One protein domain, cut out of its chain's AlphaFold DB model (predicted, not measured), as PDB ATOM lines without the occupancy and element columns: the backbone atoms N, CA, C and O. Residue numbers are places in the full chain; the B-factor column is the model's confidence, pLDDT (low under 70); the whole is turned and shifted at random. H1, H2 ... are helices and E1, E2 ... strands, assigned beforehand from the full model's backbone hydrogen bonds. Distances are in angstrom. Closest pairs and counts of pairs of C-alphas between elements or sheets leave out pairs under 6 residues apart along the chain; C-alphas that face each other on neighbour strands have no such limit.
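This is residues 21 to 90 of the 91 residues of the protein "Coatomer subunit zeta" of Schistosoma margrebowiei (UniProt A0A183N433). The long hairpin E2 and E3, with short E1 at its edge, makes a small sheet covered on one face by long H1; beyond H1, the chain turns through short H2, and H3 folds back onto H1's residues 58 to 65. The printed part has 70 residues, with three strands, then three helices, and is mixed. The antiparallel sheet, E1 E2 E3, is a meander, each strand beside the one before. It is compact, radius of gyration of the C-alphas 12.6 A, spanning 35 by 24 by 17 A.

E1, residues 21 to 23, and E2, residues 26 to 33, form a hairpin; N 26 and O 23 are 2.9 A apart. E2 and E3, residues 36 to 43, form another; N 31 and O 38 are 2.9 A apart. H1, residues 48 to 65, is on the sheet in two layers, helix on one face, height 8.2 A; its closest C-alphas to E3 are Leu 55 and Val 40, 5.8 A. H2, residues 72 to 77, is only just apart from H1, closest 8.3 A. H3, residues 79 to 88, touches H1 at a steep tilt of 41 degrees, opposite ways; the closest C-alphas are Val 62 and Ile 82, 6.6 A. In H1, H2 and H3 every O i to N i+4 pair is within hydrogen-bond range.

E2 is 22.8 A long, E3 23.4 A and H1 25.6 A. E1 begins at C-alpha 21 (-38.141, -23.004, -12.562); H3 ends at C-alpha 88 (-41.039, -20.775, 12.962).

The farthest C-alphas, Gly 25 and Lys 67, are 35.9 A apart. The printed part has no cut and no long link. Residues 21 to 26 and 90 have pLDDT under 70.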
ATOM      1  N   THR A  21     -38.529 -24.087 -11.646       52.22
ATOM      2  CA  THR A  21     -38.141 -23.004 -12.562       52.22
ATOM      3  C   THR A  21     -36.981 -22.240 -11.945       52.22
ATOM      4  O   THR A  21     -37.092 -21.773 -10.815       52.22
ATOM      5  N   LEU A  22     -35.878 -22.102 -12.684       50.50
ATOM      6  CA  LEU A  22     -34.791 -21.203 -12.313       50.50
ATOM      7  C   LEU A  22     -35.286 -19.764 -12.530       50.50
ATOM      8  O   LEU A  22     -35.514 -19.360 -13.672       50.50
ATOM      9  N   LEU A  23     -35.515 -19.014 -11.455       55.81
ATOM     10  CA  LEU A  23     -35.967 -17.623 -11.527       55.81
ATOM     11  C   LEU A  23     -34.765 -16.723 -11.241       55.81
ATOM     12  O   LEU A  23     -34.290 -16.701 -10.116       55.81
ATOM     13  N   ASP A  24     -34.236 -16.031 -12.252       59.53
ATOM     14  CA  ASP A  24     -33.113 -15.083 -12.113       59.53
ATOM     15  C   ASP A  24     -31.866 -15.629 -11.377       59.53
ATOM     16  O   ASP A  24     -31.151 -14.894 -10.703       59.53
ATOM     17  N   GLY A  25     -31.575 -16.927 -11.520       64.94
ATOM     18  CA  GLY A  25     -30.460 -17.566 -10.808       64.94
ATOM     19  C   GLY A  25     -30.791 -17.978  -9.371       64.94
ATOM     20  O   GLY A  25     -29.882 -18.157  -8.572       64.94
ATOM     21  N   ALA A  26     -32.071 -18.144  -9.044       65.69
ATOM     22  CA  ALA A  26     -32.553 -18.764  -7.817       65.69
ATOM     23  C   ALA A  26     -33.246 -20.100  -8.124       65.69
ATOM     24  O   ALA A  26     -33.898 -20.258  -9.167       65.69
ATOM     25  N   THR A  27     -33.128 -21.051  -7.201       75.06
ATOM     26  CA  THR A  27     -33.801 -22.349  -7.277       75.06
ATOM     27  C   THR A  27     -35.160 -22.234  -6.596       75.06
ATOM     28  O   THR A  27     -35.251 -21.909  -5.414       75.06
ATOM     29  N   CYS A  28     -36.236 -22.487  -7.340       79.69
ATOM     30  CA  CYS A  28     -37.605 -22.369  -6.843       79.69
ATOM     31  C   CYS A  28     -38.353 -23.693  -6.984       79.69
ATOM     32  O   CYS A  28     -38.413 -24.273  -8.071       79.69
ATOM     33  N   VAL A  29     -39.014 -24.101  -5.903       82.88
ATOM     34  CA  VAL A  29     -39.971 -25.212  -5.880       82.88
ATOM     35  C   VAL A  29     -41.354 -24.678  -5.534       82.88
ATOM     36  O   VAL A  29     -41.485 -23.716  -4.771       82.88
ATOM     37  N   TYR A  30     -42.404 -25.283  -6.090       85.44
ATOM     38  CA  TYR A  30     -43.766 -24.878  -5.761       85.44
ATOM     39  C   TYR A  30     -44.743 -26.041  -5.675       85.44
ATOM     40  O   TYR A  30     -44.537 -27.119  -6.227       85.44
ATOM     41  N   ARG A  31     -45.855 -25.785  -4.987       84.44
ATOM     42  CA  ARG A  31     -47.010 -26.679  -4.901       84.44
ATOM     43  C   ARG A  31     -48.285 -25.889  -5.149       84.44
ATOM     44  O   ARG A  31     -48.489 -24.830  -4.562       84.44
ATOM     45  N   ASN A  32     -49.165 -26.427  -5.987       85.31
ATOM     46  CA  ASN A  32     -50.513 -25.902  -6.177       85.31
ATOM     47  C   ASN A  32     -51.533 -26.729  -5.382       85.31
ATOM     48  O   ASN A  32     -51.463 -27.957  -5.367       85.31
ATOM     49  N   VAL A  33     -52.481 -26.043  -4.740       83.00
ATOM     50  CA  VAL A  33     -53.613 -26.644  -4.023       83.00
ATOM     51  C   VAL A  33     -54.848 -25.809  -4.326       83.00
ATOM     52  O   VAL A  33     -54.991 -24.696  -3.825       83.00
ATOM     53  N   GLY A  34     -55.716 -26.312  -5.205       83.06
ATOM     54  CA  GLY A  34     -56.855 -25.539  -5.697       83.06
ATOM     55  C   GLY A  34     -56.399 -24.250  -6.390       83.06
ATOM     56  O   GLY A  34     -55.682 -24.290  -7.390       83.06
ATOM     57  N   ASP A  35     -56.809 -23.099  -5.855       78.62
ATOM     58  CA  ASP A  35     -56.437 -21.769  -6.350       78.62
ATOM     59  C   ASP A  35     -55.225 -21.142  -5.632       78.62
ATOM     60  O   ASP A  35     -54.836 -20.013  -5.952       78.62
ATOM     61  N   LEU A  36     -54.610 -21.866  -4.693       81.62
ATOM     62  CA  LEU A  36     -53.434 -21.437  -3.942       81.62
ATOM     63  C   LEU A  36     -52.142 -22.003  -4.533       81.62
ATOM     64  O   LEU A  36     -52.088 -23.135  -5.020       81.62
ATOM     65  N   TYR A  37     -51.081 -21.206  -4.446       83.62
ATOM     66  CA  TYR A  37     -49.729 -21.598  -4.817       83.62
ATOM     67  C   TYR A  37     -48.792 -21.317  -3.647       83.62
ATOM     68  O   TYR A  37     -48.750 -20.202  -3.130       83.62
ATOM     69  N   PHE A  38     -48.052 -22.342  -3.245       86.56
ATOM     70  CA  PHE A  38     -47.012 -22.281  -2.228       86.56
ATOM     71  C   PHE A  38     -45.667 -22.320  -2.936       86.56
ATOM     72  O   PHE A  38     -45.469 -23.189  -3.784       86.56
ATOM     73  N   TYR A  39     -44.763 -21.410  -2.588       86.06
ATOM     74  CA  TYR A  39     -43.435 -21.299  -3.183       86.06
ATOM     75  C   TYR A  39     -42.377 -21.307  -2.086       86.06
ATOM     76  O   TYR A  39     -42.556 -20.669  -1.050       86.06
ATOM     77  N   VAL A  40     -41.267 -21.994  -2.344       83.44
ATOM     78  CA  VAL A  40     -40.026 -21.858  -1.580       83.44
ATOM     79  C   VAL A  40     -38.915 -21.564  -2.578       83.44
ATOM     80  O   VAL A  40     -38.782 -22.256  -3.590       83.44
ATOM     81  N   VAL A  41     -38.157 -20.506  -2.306       82.31
ATOM     82  CA  VAL A  41     -37.081 -20.009  -3.164       82.31
ATOM     83  C   VAL A  41     -35.795 -20.017  -2.352       82.31
ATOM     84  O   VAL A  41     -35.773 -19.488  -1.244       82.31
ATOM     85  N   GLY A  42     -34.748 -20.619  -2.904       75.81
ATOM     86  CA  GLY A  42     -33.388 -20.582  -2.374       75.81
ATOM     87  C   GLY A  42     -32.400 -20.081  -3.425       75.81
ATOM     88  O   GLY A  42     -32.767 -19.859  -4.582       75.81
ATOM     89  N   ASP A  43     -31.137 -19.919  -3.038       75.94
ATOM     90  CA  ASP A  43     -30.069 -19.541  -3.968       75.94
ATOM     91  C   ASP A  43     -29.883 -20.584  -5.089       75.94
ATOM     92  O   ASP A  43     -30.253 -21.750  -4.950       75.94
ATOM     93  N   ALA A  44     -29.255 -20.192  -6.207       74.94
ATOM     94  CA  ALA A  44     -28.981 -21.082  -7.351       74.94
ATOM     95  C   ALA A  44     -28.283 -22.399  -6.980       74.94
ATOM     96  O   ALA A  44     -28.429 -23.396  -7.682       74.94
ATOM     97  N   ASN A  45     -27.476 -22.376  -5.918       76.00
ATOM     98  CA  ASN A  45     -26.663 -23.510  -5.487       76.00
ATOM     99  C   ASN A  45     -27.297 -24.293  -4.329       76.00
ATOM    100  O   ASN A  45     -26.663 -25.218  -3.817       76.00
ATOM    101  N   GLU A  46     -28.505 -23.922  -3.894       76.19
ATOM    102  CA  GLU A  46     -29.204 -24.645  -2.837       76.19
ATOM    103  C   GLU A  46     -29.604 -26.052  -3.274       76.19
ATOM    104  O   GLU A  46     -29.893 -26.324  -4.443       76.19
ATOM    105  N   ASN A  47     -29.644 -26.967  -2.306       78.81
ATOM    106  CA  ASN A  47     -30.058 -28.336  -2.575       78.81
ATOM    107  C   ASN A  47     -31.578 -28.396  -2.780       78.81
ATOM    108  O   ASN A  47     -32.354 -28.208  -1.842       78.81
ATOM    109  N   GLU A  48     -32.004 -28.737  -3.994       80.00
ATOM    110  CA  GLU A  48     -33.416 -28.877  -4.370       80.00
ATOM    111  C   GLU A  48     -34.210 -29.781  -3.412       80.00
ATOM    112  O   GLU A  48     -35.359 -29.476  -3.096       80.00
ATOM    113  N   LEU A  49     -33.607 -30.856  -2.887       82.56
ATOM    114  CA  LEU A  49     -34.272 -31.756  -1.937       82.56
ATOM    115  C   LEU A  49     -34.593 -31.063  -0.608       82.56
ATOM    116  O   LEU A  49     -35.634 -31.346  -0.013       82.56
ATOM    117  N   LEU A  50     -33.729 -30.150  -0.152       82.19
ATOM    118  CA  LEU A  50     -33.989 -29.350   1.049       82.19
ATOM    119  C   LEU A  50     -35.149 -28.387   0.805       82.19
ATOM    120  O   LEU A  50     -36.061 -28.322   1.626       82.19
ATOM    121  N   LEU A  51     -35.173 -27.719  -0.352       81.38
ATOM    122  CA  LEU A  51     -36.265 -26.816  -0.722       81.38
ATOM    123  C   LEU A  51     -37.601 -27.566  -0.842       81.38
ATOM    124  O   LEU A  51     -38.619 -27.092  -0.338       81.38
ATOM    125  N   VAL A  52     -37.608 -28.761  -1.445       84.88
ATOM    126  CA  VAL A  52     -38.798 -29.632  -1.498       84.88
ATOM    127  C   VAL A  52     -39.252 -30.024  -0.092       84.88
ATOM    128  O   VAL A  52     -40.451 -29.982   0.192       84.88
ATOM    129  N   SER A  53     -38.321 -30.377   0.801       86.38
ATOM    130  CA  SER A  53     -38.662 -30.730   2.182       86.38
ATOM    131  C   SER A  53     -39.224 -29.536   2.957       86.38
ATOM    132  O   SER A  53     -40.185 -29.702   3.708       86.38
ATOM    133  N   ALA A  54     -38.678 -28.335   2.753       86.69
ATOM    134  CA  ALA A  54     -39.186 -27.101   3.347       86.69
ATOM    135  C   ALA A  54     -40.593 -26.766   2.827       86.69
ATOM    136  O   ALA A  54     -41.491 -26.468   3.610       86.69
ATOM    137  N   LEU A  55     -40.826 -26.903   1.517       88.62
ATOM    138  CA  LEU A  55     -42.143 -26.708   0.908       88.62
ATOM    139  C   LEU A  55     -43.175 -27.718   1.431       88.62
ATOM    140  O   LEU A  55     -44.327 -27.352   1.682       88.62
ATOM    141  N   GLN A  56     -42.779 -28.982   1.599       91.62
ATOM    142  CA  GLN A  56     -43.631 -30.009   2.196       91.62
ATOM    143  C   GLN A  56     -43.980 -29.650   3.643       91.62
ATOM    144  O   GLN A  56     -45.156 -29.687   3.997       91.62
ATOM    145  N   CYS A  57     -42.986 -29.247   4.441       91.88
ATOM    146  CA  CYS A  57     -43.180 -28.832   5.828       91.88
ATOM    147  C   CYS A  57     -44.132 -27.631   5.934       91.88
ATOM    148  O   CYS A  57     -45.099 -27.674   6.691       91.88
ATOM    149  N   LEU A  58     -43.932 -26.600   5.103       91.31
ATOM    150  CA  LEU A  58     -44.823 -25.439   5.019       91.31
ATOM    151  C   LEU A  58     -46.262 -25.858   4.724       91.31
ATOM    152  O   LEU A  58     -47.188 -25.451   5.428       91.31
ATOM    153  N   TYR A  59     -46.463 -26.682   3.695       93.25
ATOM    154  CA  TYR A  59     -47.800 -27.137   3.335       93.25
ATOM    155  C   TYR A  59     -48.445 -27.971   4.446       93.25
ATOM    156  O   TYR A  59     -49.620 -27.761   4.740       93.25
ATOM    157  N   ASP A  60     -47.714 -28.900   5.060       95.25
ATOM    158  CA  ASP A  60     -48.262 -29.767   6.103       95.25
ATOM    159  C   ASP A  60     -48.646 -28.964   7.348       95.25
ATOM    160  O   ASP A  60     -49.754 -29.141   7.861       95.25
ATOM    161  N   SER A  61     -47.804 -28.015   7.764       94.38
ATOM    162  CA  SER A  61     -48.079 -27.108   8.883       94.38
ATOM    163  C   SER A  61     -49.297 -26.223   8.614       94.38
ATOM    164  O   SER A  61     -50.211 -26.153   9.441       94.38
ATOM    165  N   VAL A  62     -49.382 -25.610   7.427       93.19
ATOM    166  CA  VAL A  62     -50.552 -24.811   7.020       93.19
ATOM    167  C   VAL A  62     -51.806 -25.680   6.926       93.19
ATOM    168  O   VAL A  62     -52.864 -25.313   7.433       93.19
ATOM    169  N   SER A  63     -51.710 -26.861   6.320       94.38
ATOM    170  CA  SER A  63     -52.830 -27.795   6.201       94.38
ATOM    171  C   SER A  63     -53.334 -28.234   7.571       94.38
ATOM    172  O   SER A  63     -54.542 -28.252   7.811       94.38
ATOM    173  N   GLN A  64     -52.433 -28.520   8.507       95.25
ATOM    174  CA  GLN A  64     -52.787 -28.869   9.877       95.25
ATOM    175  C   GLN A  64     -53.461 -27.699  10.605       95.25
ATOM    176  O   GLN A  64     -54.519 -27.895  11.211       95.25
ATOM    177  N   ALA A  65     -52.914 -26.489  10.484       93.62
ATOM    178  CA  ALA A  65     -53.482 -25.273  11.062       93.62
ATOM    179  C   ALA A  65     -54.895 -24.975  10.536       93.62
ATOM    180  O   ALA A  65     -55.796 -24.634  11.304       93.62
ATOM    181  N   LEU A  66     -55.126 -25.198   9.240       93.50
ATOM    182  CA  LEU A  66     -56.420 -24.993   8.584       93.50
ATOM    183  C   LEU A  66     -57.335 -26.229   8.632       93.50
ATOM    184  O   LEU A  66     -58.315 -26.309   7.892       93.50
ATOM    185  N   LYS A  67     -57.033 -27.219   9.487       93.38
ATOM    186  CA  LYS A  67     -57.831 -28.453   9.653       93.38
ATOM    187  C   LYS A  67     -58.100 -29.176   8.324       93.38
ATOM    188  O   LYS A  67     -59.179 -29.725   8.110       93.38
ATOM    189  N   ARG A  68     -57.098 -29.187   7.442       89.25
ATOM    190  CA  ARG A  68     -57.087 -29.773   6.091       89.25
ATOM    191  C   ARG A  68     -58.003 -29.082   5.070       89.25
ATOM    192  O   ARG A  68     -58.180 -29.609   3.976       89.25
ATOM    193  N   SER A  69     -58.545 -27.902   5.386       88.88
ATOM    194  CA  SER A  69     -59.292 -27.048   4.449       88.88
ATOM    195  C   SER A  69     -58.393 -25.916   3.945       88.88
ATOM    196  O   SER A  69     -58.451 -24.775   4.406       88.88
ATOM    197  N   VAL A  70     -57.504 -26.258   3.010       87.94
ATOM    198  CA  VAL A  70     -56.565 -25.305   2.404       87.94
ATOM    199  C   VAL A  70     -57.226 -24.646   1.195       87.94
ATOM    200  O   VAL A  70     -57.050 -25.067   0.056       87.94
ATOM    201  N   GLU A  71     -58.013 -23.611   1.468       88.56
ATOM    202  CA  GLU A  71     -58.668 -22.770   0.465       88.56
ATOM    203  C   GLU A  71     -58.295 -21.309   0.692       88.56
ATOM    204  O   GLU A  71     -58.041 -20.889   1.826       88.56
ATOM    205  N   LYS A  72     -58.313 -20.503  -0.374       85.12
ATOM    206  CA  LYS A  72     -57.937 -19.089  -0.300       85.12
ATOM    207  C   LYS A  72     -58.662 -18.326   0.802       85.12
ATOM    208  O   LYS A  72     -58.027 -17.558   1.513       85.12
ATOM    209  N   LYS A  73     -59.970 -18.531   0.967       87.44
ATOM    210  CA  LYS A  73     -60.735 -17.846   2.016       87.44
ATOM    211  C   LYS A  73     -60.238 -18.224   3.414       87.44
ATOM    212  O   LYS A  73     -59.916 -17.334   4.190       87.44
ATOM    213  N   THR A  74     -60.127 -19.517   3.706       89.00
ATOM    214  CA  THR A  74     -59.681 -20.016   5.015       89.00
ATOM    215  C   THR A  74     -58.258 -19.567   5.330       89.00
ATOM    216  O   THR A  74     -57.977 -19.176   6.458       89.00
ATOM    217  N   LEU A  75     -57.372 -19.558   4.332       89.25
ATOM    218  CA  LEU A  75     -56.006 -19.062   4.487       89.25
ATOM    219  C   LEU A  75     -55.982 -17.560   4.805       89.25
ATOM    220  O   LEU A  75     -55.299 -17.147   5.736       89.25
ATOM    221  N   MET A  76     -56.768 -16.756   4.077       88.06
ATOM    222  CA  MET A  76     -56.879 -15.307   4.302       88.06
ATOM    223  C   MET A  76     -57.483 -14.968   5.673       88.06
ATOM    224  O   MET A  76     -57.030 -14.033   6.327       88.06
ATOM    225  N   ASP A  77     -58.475 -15.741   6.121       93.06
ATOM    226  CA  ASP A  77     -59.136 -15.558   7.420       93.06
ATOM    227  C   ASP A  77     -58.214 -15.935   8.607       93.06
ATOM    228  O   ASP A  77     -58.515 -15.583   9.744       93.06
ATOM    229  N   ASN A  78     -57.095 -16.634   8.362       92.81
ATOM    230  CA  ASN A  78     -56.145 -17.100   9.385       92.81
ATOM    231  C   ASN A  78     -54.704 -16.603   9.145       92.81
ATOM    232  O   ASN A  78     -53.758 -17.243   9.602       92.81
ATOM    233  N   LEU A  79     -54.509 -15.484   8.432       91.38
ATOM    234  CA  LEU A  79     -53.173 -15.014   8.027       91.38
ATOM    235  C   LEU A  79     -52.184 -14.840   9.181       91.38
ATOM    236  O   LEU A  79     -51.022 -15.188   9.010       91.38
ATOM    237  N   ASP A  80     -52.627 -14.368  10.346       93.94
ATOM    238  CA  ASP A  80     -51.748 -14.187  11.510       93.94
ATOM    239  C   ASP A  80     -51.110 -15.514  11.952       93.94
ATOM    240  O   ASP A  80     -49.918 -15.578  12.249       93.94
ATOM    241  N   LEU A  81     -51.884 -16.604  11.923       93.44
ATOM    242  CA  LEU A  81     -51.388 -17.949  12.219       93.44
ATOM    243  C   LEU A  81     -50.445 -18.456  11.122       93.44
ATOM    244  O   LEU A  81     -49.455 -19.116  11.421       93.44
ATOM    245  N   ILE A  82     -50.737 -18.147   9.856       90.75
ATOM    246  CA  ILE A  82     -49.862 -18.510   8.734       90.75
ATOM    247  C   ILE A  82     -48.518 -17.786   8.841       90.75
ATOM    248  O   ILE A  82     -47.488 -18.413   8.622       90.75
ATOM    249  N   PHE A  83     -48.507 -16.502   9.213       88.62
ATOM    250  CA  PHE A  83     -47.268 -15.760   9.441       88.62
ATOM    251  C   PHE A  83     -46.448 -16.353  10.581       88.62
ATOM    252  O   PHE A  83     -45.244 -16.501  10.418       88.62
ATOM    253  N   LEU A  84     -47.094 -16.766  11.675       93.31
ATOM    254  CA  LEU A  84     -46.405 -17.442  12.773       93.31
ATOM    255  C   LEU A  84     -45.754 -18.758  12.319       93.31
ATOM    256  O   LEU A  84     -44.604 -19.016  12.637       93.31
ATOM    257  N   ILE A  85     -46.464 -19.568  11.526       91.62
ATOM    258  CA  ILE A  85     -45.904 -20.807  10.960       91.62
ATOM    259  C   ILE A  85     -44.688 -20.512  10.081       91.62
ATOM    260  O   ILE A  85     -43.728 -21.269  10.101       91.62
ATOM    261  N   VAL A  86     -44.734 -19.446   9.279       86.69
ATOM    262  CA  VAL A  86     -43.613 -19.070   8.409       86.69
ATOM    263  C   VAL A  86     -42.405 -18.602   9.215       86.69
ATOM    264  O   VAL A  86     -41.293 -18.956   8.845       86.69
ATOM    265  N   ASP A  87     -42.616 -17.845  10.290       85.31
ATOM    266  CA  ASP A  87     -41.547 -17.382  11.184       85.31
ATOM    267  C   ASP A  87     -40.805 -18.576  11.812       85.31
ATOM    268  O   ASP A  87     -39.596 -18.716  11.661       85.31
ATOM    269  N   GLU A  88     -41.558 -19.535  12.355       86.88
ATOM    270  CA  GLU A  88     -41.039 -20.775  12.962       86.88
ATOM    271  C   GLU A  88     -40.392 -21.742  11.954       86.88
ATOM    272  O   GLU A  88     -39.662 -22.656  12.331       86.88
ATOM    273  N   LEU A  89     -40.671 -21.595  10.654       81.00
ATOM    274  CA  LEU A  89     -39.998 -22.373   9.605       81.00
ATOM    275  C   LEU A  89     -38.615 -21.816   9.250       81.00
ATOM    276  O   LEU A  89     -37.866 -22.499   8.547       81.00
ATOM    277  N   LEU A  90     -38.316 -20.577   9.652       67.56
ATOM    278  CA  LEU A  90     -37.086 -19.859   9.322       67.56
ATOM    279  C   LEU A  90     -36.125 -19.690  10.507       67.56
ATOM    280  O   LEU A  90     -34.950 -19.406  10.251       67.56
TER     281      LEU A  90